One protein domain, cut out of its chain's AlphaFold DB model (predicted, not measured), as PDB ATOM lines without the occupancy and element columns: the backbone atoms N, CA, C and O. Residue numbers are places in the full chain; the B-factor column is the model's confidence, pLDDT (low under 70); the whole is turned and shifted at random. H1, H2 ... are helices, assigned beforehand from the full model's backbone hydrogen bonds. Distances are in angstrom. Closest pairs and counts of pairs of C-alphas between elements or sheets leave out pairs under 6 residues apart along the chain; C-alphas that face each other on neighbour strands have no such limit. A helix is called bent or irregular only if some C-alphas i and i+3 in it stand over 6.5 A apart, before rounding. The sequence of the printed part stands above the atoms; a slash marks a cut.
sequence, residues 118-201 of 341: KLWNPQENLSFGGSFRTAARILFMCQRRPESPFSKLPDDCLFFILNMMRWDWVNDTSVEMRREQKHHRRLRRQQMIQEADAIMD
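Overview. This is residues 118 to 201 of the 341 residues of the protein "Hypothetical protein" of Skeletonema marinoi (UniProt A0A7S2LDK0). What shape does the model make? A small head of helices H1 to H4, with residues 118 to 129 beside them, gives way to a long arm, H5, about perpendicular to H1; residues 185 to 201 of H5 stick out free. What is it made of? The 84 printed residues hold five named helices, H1 to H5 in chain order, and no named strand; the class is all helix. How compact is it? It is loose, with a radius of gyration of the C-alphas of 16.7 A, and elongated, spanning 53 by 29 by 19 A.

Arrangement. What does the first helix touch? H1, residues 130 to 143, is the hub. Its residues 139 to 143 alone touch H2, residues 149 to 152, the closest C-alphas being those of Gln 143 and Ser 151, 4.1 A apart. What comes next? Residues 136 to 140 alone of H1 touch H3, residues 155 to 164, opposite ways at a shallow tilt of 34 degrees, only just short of steep; the closest C-alphas, of Ala 136 and Leu 162, are 7.0 A apart. Residues 131 to 135 alone touch H4, residues 167 to 170, closest at the C-alphas of Ser 131 and Val 170, 5.9 A. And the last helix? H5, residues 174 to 201, is close to H1 but not clearly touching: the closest C-alphas, of Gly 130 and Met 177, are 7.5 A apart. How do the backbones run? Every O i to N i+4 pair is within hydrogen-bond range in H1, H3 and H5; H2 and H4 are too short for one.

Along the chain. Where does H1 begin? C-alpha 130 is at (-3.083, 38.038, -32.958), and H1 is 20.1 A long. Where does H5 end? C-alpha 201 is at (-17.251, 70.611, -27.897), 40.6 A from C-alpha 174. Is any helix irregular? H4 only just is: C-alphas 167 and 170 are 6.9 A apart.

Size, cuts and confidence. Is anything missing? The printed part has no cut, and its four links between helices are tight. Is confidence low anywhere? No printed residue is under 70.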
ATOM      1  N   LYS A 118      -1.911  36.618 -49.624       88.88
ATOM      2  CA  LYS A 118      -1.680  37.858 -48.898       88.88
ATOM      3  C   LYS A 118      -0.357  37.734 -48.149       88.88
ATOM      4  O   LYS A 118      -0.258  36.973 -47.192       88.88
ATOM      5  N   LEU A 119       0.640  38.474 -48.614       93.81
ATOM      6  CA  LEU A 119       1.945  38.554 -47.972       93.81
ATOM      7  C   LEU A 119       1.878  39.481 -46.758       93.81
ATOM      8  O   LEU A 119       1.155  40.483 -46.759       93.81
ATOM      9  N   TRP A 120       2.635  39.142 -45.724       95.12
ATOM     10  CA  TRP A 120       2.794  39.993 -44.562       95.12
ATOM     11  C   TRP A 120       3.630  41.223 -44.917       95.12
ATOM     12  O   TRP A 120       4.651  41.144 -45.604       95.12
ATOM     13  N   ASN A 121       3.201  42.373 -44.408       94.50
ATOM     14  CA  ASN A 121       3.987  43.595 -44.364       94.50
ATOM     15  C   ASN A 121       3.561  44.422 -43.132       94.50
ATOM     16  O   ASN A 121       2.481  44.180 -42.583       94.50
ATOM     17  N   PRO A 122       4.365  45.408 -42.690       94.31
ATOM     18  CA  PRO A 122       4.054  46.188 -41.491       94.31
ATOM     19  C   PRO A 122       2.711  46.934 -41.547       94.31
ATOM     20  O   PRO A 122       2.038  47.045 -40.525       94.31
ATOM     21  N   GLN A 123       2.299  47.407 -42.728       94.00
ATOM     22  CA  GLN A 123       1.045  48.149 -42.922       94.00
ATOM     23  C   GLN A 123      -0.181  47.225 -42.830       94.00
ATOM     24  O   GLN A 123      -1.216  47.597 -42.284       94.00
ATOM     25  N   GLU A 124      -0.038  45.987 -43.299       91.44
ATOM     26  CA  GLU A 124      -1.070  44.952 -43.300       91.44
ATOM     27  C   GLU A 124      -1.025  44.060 -42.056       91.44
ATOM     28  O   GLU A 124      -1.824  43.130 -41.949       91.44
ATOM     29  N   ASN A 125      -0.127  44.319 -41.099       93.62
ATOM     30  CA  ASN A 125       0.072  43.466 -39.926       93.62
ATOM     31  C   ASN A 125      -1.243  43.225 -39.169       93.62
ATOM     32  O   ASN A 125      -1.544  42.092 -38.821       93.62
ATOM     33  N   LEU A 126      -2.075  44.263 -39.009       91.62
ATOM     34  CA  LEU A 126      -3.380  44.190 -38.333       91.62
ATOM     35  C   LEU A 126      -4.412  43.294 -39.033       91.62
ATOM     36  O   LEU A 126      -5.447  42.982 -38.455       91.62
ATOM     37  N   SER A 127      -4.159  42.890 -40.276       90.25
ATOM     38  CA  SER A 127      -5.045  41.980 -40.997       90.25
ATOM     39  C   SER A 127      -4.776  40.501 -40.714       90.25
ATOM     40  O   SER A 127      -5.609  39.677 -41.083       90.25
ATOM     41  N   PHE A 128      -3.650  40.174 -40.074       93.56
ATOM     42  CA  PHE A 128      -3.286  38.826 -39.631       93.56
ATOM     43  C   PHE A 128      -3.755  38.584 -38.193       93.56
ATOM     44  O   PHE A 128      -4.023  39.544 -37.470       93.56
ATOM     45  N   GLY A 129      -3.856  37.321 -37.773       93.88
ATOM     46  CA  GLY A 129      -4.300  36.971 -36.422       93.88
ATOM     47  C   GLY A 129      -3.321  37.384 -35.324       93.88
ATOM     48  O   GLY A 129      -2.133  37.624 -35.566       93.88
ATOM     49  N   GLY A 130      -3.842  37.542 -34.106       95.00
ATOM     50  CA  GLY A 130      -3.083  38.038 -32.958       95.00
ATOM     51  C   GLY A 130      -1.822  37.226 -32.647       95.00
ATOM     52  O   GLY A 130      -0.789  37.814 -32.293       95.00
ATOM     53  N   SER A 131      -1.855  35.905 -32.842       96.12
ATOM     54  CA  SER A 131      -0.698  35.038 -32.600       96.12
ATOM     55  C   SER A 131       0.380  35.274 -33.654       96.12
ATOM     56  O   SER A 131       1.552  35.433 -33.303       96.12
ATOM     57  N   PHE A 132       0.006  35.407 -34.930       96.62
ATOM     58  CA  PHE A 132       0.943  35.694 -36.018       96.62
ATOM     59  C   PHE A 132       1.567  37.075 -35.877       96.62
ATOM     60  O   PHE A 132       2.785  37.220 -35.999       96.62
ATOM     61  N   ARG A 133       0.771  38.090 -35.518       95.88
ATOM     62  CA  ARG A 133       1.294  39.433 -35.213       95.88
ATOM     63  C   ARG A 133       2.294  39.395 -34.060       95.88
ATOM     64  O   ARG A 133       3.328  40.066 -34.107       95.88
ATOM     65  N   THR A 134       2.009  38.599 -33.031       96.69
ATOM     66  CA  THR A 134       2.912  38.413 -31.891       96.69
ATOM     67  C   THR A 134       4.200  37.710 -32.307       96.69
ATOM     68  O   THR A 134       5.277  38.176 -31.937       96.69
ATOM     69  N   ALA A 135       4.115  36.657 -33.119       96.50
ATOM     70  CA  ALA A 135       5.272  35.947 -33.649       96.50
ATOM     71  C   ALA A 135       6.154  36.859 -34.515       96.50
ATOM     72  O   ALA A 135       7.364  36.922 -34.293       96.50
ATOM     73  N   ALA A 136       5.555  37.639 -35.420       96.75
ATOM     74  CA  ALA A 136       6.268  38.631 -36.219       96.75
ATOM     75  C   ALA A 136       6.997  39.645 -35.327       96.75
ATOM     76  O   ALA A 136       8.198  39.866 -35.484       96.75
ATOM     77  N   ARG A 137       6.314  40.199 -34.316       97.00
ATOM     78  CA  ARG A 137       6.925  41.121 -33.347       97.00
ATOM     79  C   ARG A 137       8.089  40.474 -32.591       97.00
ATOM     80  O   ARG A 137       9.127  41.109 -32.433       97.00
ATOM     81  N   ILE A 138       7.937  39.231 -32.131       97.25
ATOM     82  CA  ILE A 138       9.001  38.488 -31.439       97.25
ATOM     83  C   ILE A 138      10.207  38.291 -32.357       97.25
ATOM     84  O   ILE A 138      11.329  38.519 -31.913       97.25
ATOM     85  N   LEU A 139       9.992  37.954 -33.629       96.81
ATOM     86  CA  LEU A 139      11.062  37.783 -34.612       96.81
ATOM     87  C   LEU A 139      11.910  39.060 -34.748       96.81
ATOM     88  O   LEU A 139      13.136  39.005 -34.636       96.81
ATOM     89  N   PHE A 140      11.258  40.221 -34.884       97.31
ATOM     90  CA  PHE A 140      11.947  41.516 -34.913       97.31
ATOM     91  C   PHE A 140      12.620  41.847 -33.575       97.31
ATOM     92  O   PHE A 140      13.749  42.331 -33.564       97.31
ATOM     93  N   MET A 141      11.998  41.546 -32.430       97.81
ATOM     94  CA  MET A 141      12.639  41.742 -31.120       97.81
ATOM     95  C   MET A 141      13.895  40.876 -30.955       97.81
ATOM     96  O   MET A 141      14.897  41.350 -30.423       97.81
ATOM     97  N   CYS A 142      13.870  39.629 -31.429       98.00
ATOM     98  CA  CYS A 142      15.032  38.748 -31.446       98.00
ATOM     99  C   CYS A 142      16.141  39.309 -32.337       98.00
ATOM    100  O   CYS A 142      17.295  39.321 -31.933       98.00
ATOM    101  N   GLN A 143      15.806  39.843 -33.508       97.94
ATOM    102  CA  GLN A 143      16.784  40.463 -34.401       97.94
ATOM    103  C   GLN A 143      17.501  41.665 -33.768       97.94
ATOM    104  O   GLN A 143      18.685  41.880 -34.006       97.94
ATOM    105  N   ARG A 144      16.825  42.437 -32.910       97.69
ATOM    106  CA  ARG A 144      17.443  43.581 -32.212       97.69
ATOM    107  C   ARG A 144      18.333  43.180 -31.029       97.69
ATOM    108  O   ARG A 144      18.968  44.047 -30.436       97.69
ATOM    109  N   ARG A 145      18.403  41.890 -30.693       97.88
ATOM    110  CA  ARG A 145      19.201  41.357 -29.582       97.88
ATOM    111  C   ARG A 145      20.519  40.761 -30.082       97.88
ATOM    112  O   ARG A 145      20.469  39.748 -30.779       97.88
ATOM    113  N   PRO A 146      21.691  41.322 -29.727       97.25
ATOM    114  CA  PRO A 146      22.983  40.871 -30.256       97.25
ATOM    115  C   PRO A 146      23.321  39.413 -29.905       97.25
ATOM    116  O   PRO A 146      24.084  38.766 -30.618       97.25
ATOM    117  N   GLU A 147      22.744  38.871 -28.832       97.81
ATOM    118  CA  GLU A 147      22.880  37.467 -28.440       97.81
ATOM    119  C   GLU A 147      22.048  36.501 -29.301       97.81
ATOM    120  O   GLU A 147      22.316  35.300 -29.326       97.81
ATOM    121  N   SER A 148      21.037  37.001 -30.018       97.88
ATOM    122  CA  SER A 148      20.182  36.175 -30.867       97.88
ATOM    123  C   SER A 148      20.859  35.868 -32.204       97.88
ATOM    124  O   SER A 148      21.391  36.782 -32.840       97.88
ATOM    125  N   PRO A 149      20.756  34.634 -32.732       96.31
ATOM    126  CA  PRO A 149      21.189  34.322 -34.094       96.31
ATOM    127  C   PRO A 149      20.522  35.199 -35.164       96.31
ATOM    128  O   PRO A 149      21.141  35.489 -36.187       96.31
ATOM    129  N   PHE A 150      19.290  35.660 -34.910       96.69
ATOM    130  CA  PHE A 150      18.543  36.528 -35.823       96.69
ATOM    131  C   PHE A 150      19.177  37.912 -35.990       96.69
ATOM    132  O   PHE A 150      18.940  38.547 -37.009       96.69
ATOM    133  N   SER A 151      20.029  38.366 -35.063       98.06
ATOM    134  CA  SER A 151      20.698  39.676 -35.168       98.06
ATOM    135  C   SER A 151      21.655  39.812 -36.346       98.06
ATOM    136  O   SER A 151      21.999  40.922 -36.744       98.06
ATOM    137  N   LYS A 152      22.074  38.687 -36.932       97.75
ATOM    138  CA  LYS A 152      22.922  38.655 -38.128       97.75
ATOM    139  C   LYS A 152      22.127  38.782 -39.425       97.75
ATOM    140  O   LYS A 152      22.735  38.913 -40.485       97.75
ATOM    141  N   LEU A 153      20.798  38.684 -39.363       97.69
ATOM    142  CA  LEU A 153      19.932  38.752 -40.532       97.69
ATOM    143  C   LEU A 153      19.477  40.200 -40.772       97.69
ATOM    144  O   LEU A 153      19.097  40.879 -39.816       97.69
ATOM    145  N   PRO A 154      19.475  40.677 -42.027       97.44
ATOM    146  CA  PRO A 154      18.835  41.941 -42.377       97.44
ATOM    147  C   PRO A 154      17.304  41.831 -42.282       97.44
ATOM    148  O   PRO A 154      16.751  40.729 -42.348       97.44
ATOM    149  N   ASP A 155      16.620  42.975 -42.179       96.19
ATOM    150  CA  ASP A 155      15.151  43.051 -42.077       96.19
ATOM    151  C   ASP A 155      14.463  42.319 -43.250       96.19
ATOM    152  O   ASP A 155      13.502  41.576 -43.044       96.19
ATOM    153  N   ASP A 156      15.025  42.413 -44.459       96.56
ATOM    154  CA  ASP A 156      14.514  41.742 -45.664       96.56
ATOM    155  C   ASP A 156      14.461  40.214 -45.531       96.56
ATOM    156  O   ASP A 156      13.533  39.567 -46.024       96.56
ATOM    157  N   CYS A 157      15.425  39.614 -44.825       97.19
ATOM    158  CA  CYS A 157      15.402  38.177 -44.562       97.19
ATOM    159  C   CYS A 157      14.248  37.802 -43.627       97.19
ATOM    160  O   CYS A 157      13.648  36.745 -43.810       97.19
ATOM    161  N   LEU A 158      13.904  38.656 -42.659       96.31
ATOM    162  CA  LEU A 158      12.746  38.421 -41.797       96.31
ATOM    163  C   LEU A 158      11.439  38.553 -42.571       96.31
ATOM    164  O   LEU A 158      10.553  37.720 -42.392       96.31
ATOM    165  N   PHE A 159      11.329  39.536 -43.469       96.19
ATOM    166  CA  PHE A 159      10.176  39.649 -44.364       96.19
ATOM    167  C   PHE A 159      10.012  38.395 -45.224       96.19
ATOM    168  O   PHE A 159       8.903  37.881 -45.356       96.19
ATOM    169  N   PHE A 160      11.108  37.861 -45.770       96.31
ATOM    170  CA  PHE A 160      11.073  36.611 -46.525       96.31
ATOM    171  C   PHE A 160      10.627  35.426 -45.657       96.31
ATOM    172  O   PHE A 160       9.742  34.680 -46.068       96.31
ATOM    173  N   ILE A 161      11.178  35.281 -44.445       95.62
ATOM    174  CA  ILE A 161      10.779  34.227 -43.498       95.62
ATOM    175  C   ILE A 161       9.280  34.322 -43.197       95.62
ATOM    176  O   ILE A 161       8.572  33.337 -43.378       95.62
ATOM    177  N   LEU A 162       8.783  35.501 -42.812       96.00
ATOM    178  CA  LEU A 162       7.366  35.712 -42.498       96.00
ATOM    179  C   LEU A 162       6.456  35.389 -43.686       96.00
ATOM    180  O   LEU A 162       5.393  34.814 -43.495       96.00
ATOM    181  N   ASN A 163       6.889  35.694 -44.911       95.44
ATOM    182  CA  ASN A 163       6.131  35.398 -46.128       95.44
ATOM    183  C   ASN A 163       6.184  33.928 -46.565       95.44
ATOM    184  O   ASN A 163       5.337  33.501 -47.347       95.44
ATOM    185  N   MET A 164       7.148  33.150 -46.069       94.62
ATOM    186  CA  MET A 164       7.197  31.694 -46.251       94.62
ATOM    187  C   MET A 164       6.430  30.941 -45.154       94.62
ATOM    188  O   MET A 164       6.142  29.753 -45.305       94.62
ATOM    189  N   MET A 165       6.086  31.612 -44.053       93.00
ATOM    190  CA  MET A 165       5.258  31.053 -42.992       93.00
ATOM    191  C   MET A 165       3.780  31.221 -43.343       93.00
ATOM    192  O   MET A 165       3.309  32.329 -43.592       93.00
ATOM    193  N   ARG A 166       3.008  30.129 -43.310       91.06
ATOM    194  CA  ARG A 166       1.547  30.263 -43.319       91.06
ATOM    195  C   ARG A 166       1.100  30.966 -42.037       91.06
ATOM    196  O   ARG A 166       1.634  30.695 -40.962       91.06
ATOM    197  N   TRP A 167       0.107  31.843 -42.154       89.56
ATOM    198  CA  TRP A 167      -0.385  32.636 -41.025       89.56
ATOM    199  C   TRP A 167      -0.960  31.771 -39.892       89.56
ATOM    200  O   TRP A 167      -0.833  32.122 -38.725       89.56
ATOM    201  N   ASP A 168      -1.521  30.610 -40.230       90.62
ATOM    202  CA  ASP A 168      -2.124  29.657 -39.298       90.62
ATOM    203  C   ASP A 168      -1.104  28.722 -38.625       90.62
ATOM    204  O   ASP A 168      -1.470  27.916 -37.773       90.62
ATOM    205  N   TRP A 169       0.193  28.842 -38.936       93.06
ATOM    206  CA  TRP A 169       1.231  28.016 -38.301       93.06
ATOM    207  C   TRP A 169       1.342  28.270 -36.786       93.06
ATOM    208  O   TRP A 169       1.779  27.414 -36.023       93.06
ATOM    209  N   VAL A 170       0.907  29.435 -36.321       94.44
ATOM    210  CA  VAL A 170       0.887  29.788 -34.894       94.44
ATOM    211  C   VAL A 170      -0.493  29.609 -34.262       94.44
ATOM    212  O   VAL A 170      -0.804  30.275 -33.280       94.44
ATOM    213  N   ASN A 171      -1.300  28.696 -34.812       94.12
ATOM    214  CA  ASN A 171      -2.646  28.346 -34.350       94.12
ATOM    215  C   ASN A 171      -3.666  29.491 -34.413       94.12
ATOM    216  O   ASN A 171      -4.684  29.431 -33.733       94.12
ATOM    217  N   ASP A 172      -3.426  30.516 -35.233       92.94
ATOM    218  CA  ASP A 172      -4.482  31.478 -35.537       92.94
ATOM    219  C   ASP A 172      -5.591  30.780 -36.335       92.94
ATOM    220  O   ASP A 172      -5.324  30.025 -37.275       92.94
ATOM    221  N   THR A 173      -6.848  31.077 -36.007       91.31
ATOM    222  CA  THR A 173      -8.003  30.586 -36.765       91.31
ATOM    223  C   THR A 173      -8.675  31.702 -37.563       91.31
ATOM    224  O   THR A 173      -8.672  32.879 -37.195       91.31
ATOM    225  N   SER A 174      -9.328  31.340 -38.675       86.06
ATOM    226  CA  SER A 174     -10.023  32.333 -39.513       86.06
ATOM    227  C   SER A 174     -11.223  32.979 -38.803       86.06
ATOM    228  O   SER A 174     -11.650  34.070 -39.185       86.06
ATOM    229  N   VAL A 175     -11.765  32.310 -37.782       88.19
ATOM    230  CA  VAL A 175     -12.874  32.793 -36.950       88.19
ATOM    231  C   VAL A 175     -12.379  33.865 -35.983       88.19
ATOM    232  O   VAL A 175     -12.944  34.959 -35.953       88.19
ATOM    233  N   GLU A 176     -11.295  33.602 -35.253       89.94
ATOM    234  CA  GLU A 176     -10.690  34.576 -34.333       89.94
ATOM    235  C   GLU A 176     -10.232  35.826 -35.076       89.94
ATOM    236  O   GLU A 176     -10.551  36.938 -34.661       89.94
ATOM    237  N   MET A 177      -9.584  35.656 -36.233       89.50
ATOM    238  CA  MET A 177      -9.189  36.778 -37.083       89.50
ATOM    239  C   MET A 177     -10.378  37.658 -37.474       89.50
ATOM    240  O   MET A 177     -10.283  38.884 -37.424       89.50
ATOM    241  N   ARG A 178     -11.515  37.061 -37.857       88.12
ATOM    242  CA  ARG A 178     -12.730  37.820 -38.192       88.12
ATOM    243  C   ARG A 178     -13.299  38.549 -36.979       88.12
ATOM    244  O   ARG A 178     -13.653  39.720 -37.104       88.12
ATOM    245  N   ARG A 179     -13.367  37.884 -35.821       90.12
ATOM    246  CA  ARG A 179     -13.830  38.490 -34.560       90.12
ATOM    247  C   ARG A 179     -12.963  39.687 -34.180       90.12
ATOM    248  O   ARG A 179     -13.486  40.763 -33.902       90.12
ATOM    249  N   GLU A 180     -11.647  39.534 -34.262       89.62
ATOM    250  CA  GLU A 180     -10.686  40.586 -33.949       89.62
ATOM    251  C   GLU A 180     -10.750  41.751 -34.948       89.62
ATOM    252  O   GLU A 180     -10.745  42.916 -34.553       89.62
ATOM    253  N   GLN A 181     -10.909  41.471 -36.244       87.31
ATOM    254  CA  GLN A 181     -11.135  42.512 -37.250       87.31
ATOM    255  C   GLN A 181     -12.458  43.261 -37.022       87.31
ATOM    256  O   GLN A 181     -12.487  44.487 -37.156       87.31
ATOM    257  N   LYS A 182     -13.549  42.563 -36.653       89.50
ATOM    258  CA  LYS A 182     -14.834  43.188 -36.271       89.50
ATOM    259  C   LYS A 182     -14.635  44.083 -35.043       89.50
ATOM    260  O   LYS A 182     -15.084  45.227 -35.053       89.50
ATOM    261  N   HIS A 183     -13.889  43.617 -34.041       91.50
ATOM    262  CA  HIS A 183     -13.555  44.390 -32.846       91.50
ATOM    263  C   HIS A 183     -12.731  45.651 -33.165       91.50
ATOM    264  O   HIS A 183     -13.123  46.748 -32.777       91.50
ATOM    265  N   HIS A 184     -11.658  45.544 -33.956       86.81
ATOM    266  CA  HIS A 184     -10.856  46.704 -34.363       86.81
ATOM    267  C   HIS A 184     -11.646  47.730 -35.183       86.81
ATOM    268  O   HIS A 184     -11.426  48.930 -35.033       86.81
ATOM    269  N   ARG A 185     -12.577  47.283 -36.037       89.12
ATOM    270  CA  ARG A 185     -13.484  48.192 -36.757       89.12
ATOM    271  C   ARG A 185     -14.398  48.950 -35.798       89.12
ATOM    272  O   ARG A 185     -14.567  50.150 -35.980       89.12
ATOM    273  N   ARG A 186     -14.946  48.278 -34.779       93.81
ATOM    274  CA  ARG A 186     -15.764  48.918 -33.733       93.81
ATOM    275  C   ARG A 186     -14.956  49.948 -32.945       93.81
ATOM    276  O   ARG A 186     -15.410  51.076 -32.810       93.81
ATOM    277  N   LEU A 187     -13.741  49.597 -32.519       93.62
ATOM    278  CA  LEU A 187     -12.871  50.506 -31.770       93.62
ATOM    279  C   LEU A 187     -12.516  51.763 -32.581       93.62
ATOM    280  O   LEU A 187     -12.613  52.868 -32.069       93.62
ATOM    281  N   ARG A 188     -12.161  51.609 -33.866       91.38
ATOM    282  CA  ARG A 188     -11.876  52.760 -34.742       91.38
ATOM    283  C   ARG A 188     -13.093  53.654 -34.948       91.38
ATOM    284  O   ARG A 188     -12.941  54.864 -34.996       91.38
ATOM    285  N   ARG A 189     -14.290  53.071 -35.074       93.75
ATOM    286  CA  ARG A 189     -15.536  53.849 -35.149       93.75
ATOM    287  C   ARG A 189     -15.765  54.646 -33.867       93.75
ATOM    288  O   ARG A 189     -16.032  55.831 -33.957       93.75
ATOM    289  N   GLN A 190     -15.585  54.024 -32.703       95.94
ATOM    290  CA  GLN A 190     -15.701  54.713 -31.412       95.94
ATOM    291  C   GLN A 190     -14.683  55.846 -31.263       95.94
ATOM    292  O   GLN A 190     -15.045  56.913 -30.792       95.94
ATOM    293  N   GLN A 191     -13.438  55.636 -31.699       95.62
ATOM    294  CA  GLN A 191     -12.412  56.683 -31.687       95.62
ATOM    295  C   GLN A 191     -12.785  57.860 -32.590       95.62
ATOM    296  O   GLN A 191     -12.688  58.992 -32.148       95.62
ATOM    297  N   MET A 192     -13.271  57.607 -33.810       95.31
ATOM    298  CA  MET A 192     -13.707  58.686 -34.705       95.31
ATOM    299  C   MET A 192     -14.904  59.464 -34.149       95.31
ATOM    300  O   MET A 192     -14.956  60.671 -34.327       95.31
ATOM    301  N   ILE A 193     -15.843  58.791 -33.477       95.69
ATOM    302  CA  ILE A 193     -16.976  59.460 -32.817       95.69
ATOM    303  C   ILE A 193     -16.466  60.342 -31.674       95.69
ATOM    304  O   ILE A 193     -16.781  61.518 -31.642       95.69
ATOM    305  N   GLN A 194     -15.594  59.819 -30.807       96.25
ATOM    306  CA  GLN A 194     -15.006  60.601 -29.711       96.25
ATOM    307  C   GLN A 194     -14.185  61.797 -30.206       96.25
ATOM    308  O   GLN A 194     -14.202  62.850 -29.581       96.25
ATOM    309  N   GLU A 195     -13.451  61.635 -31.309       96.75
ATOM    310  CA  GLU A 195     -12.715  62.733 -31.940       96.75
ATOM    311  C   GLU A 195     -13.667  63.780 -32.535       96.75
ATOM    312  O   GLU A 195     -13.399  64.968 -32.405       96.75
ATOM    313  N   ALA A 196     -14.779  63.365 -33.147       95.88
ATOM    314  CA  ALA A 196     -15.790  64.283 -33.666       95.88
ATOM    315  C   ALA A 196     -16.514  65.043 -32.543       95.88
ATOM    316  O   ALA A 196     -16.660  66.257 -32.641       95.88
ATOM    317  N   ASP A 197     -16.894  64.353 -31.466       96.38
ATOM    318  CA  ASP A 197     -17.529  64.960 -30.291       96.38
ATOM    319  C   ASP A 197     -16.600  65.995 -29.642       96.38
ATOM    320  O   ASP A 197     -17.024  67.107 -29.349       96.38
ATOM    321  N   ALA A 198     -15.307  65.677 -29.509       96.88
ATOM    322  CA  ALA A 198     -14.323  66.618 -28.979       96.88
ATOM    323  C   ALA A 198     -14.179  67.882 -29.847       96.88
ATOM    324  O   ALA A 198     -14.005  68.968 -29.306       96.88
ATOM    325  N   ILE A 199     -14.271  67.755 -31.175       96.12
ATOM    326  CA  ILE A 199     -14.231  68.906 -32.089       96.12
ATOM    327  C   ILE A 199     -15.494  69.764 -31.936       96.12
ATOM    328  O   ILE A 199     -15.387  70.983 -31.874       96.12
ATOM    329  N   MET A 200     -16.676  69.147 -31.829       95.38
ATOM    330  CA  MET A 200     -17.928  69.886 -31.610       95.38
ATOM    331  C   MET A 200     -17.939  70.607 -30.256       95.38
ATOM    332  O   MET A 200     -18.396  71.744 -30.166       95.38
ATOM    333  N   ASP A 201     -17.396  69.981 -29.210       95.50
ATOM    334  CA  ASP A 201     -17.251  70.611 -27.897       95.50
ATOM    335  C   ASP A 201     -16.275  71.801 -27.942       95.50
ATOM    336  O   ASP A 201     -16.512  72.815 -27.284       95.50
TER     337      ASP A 201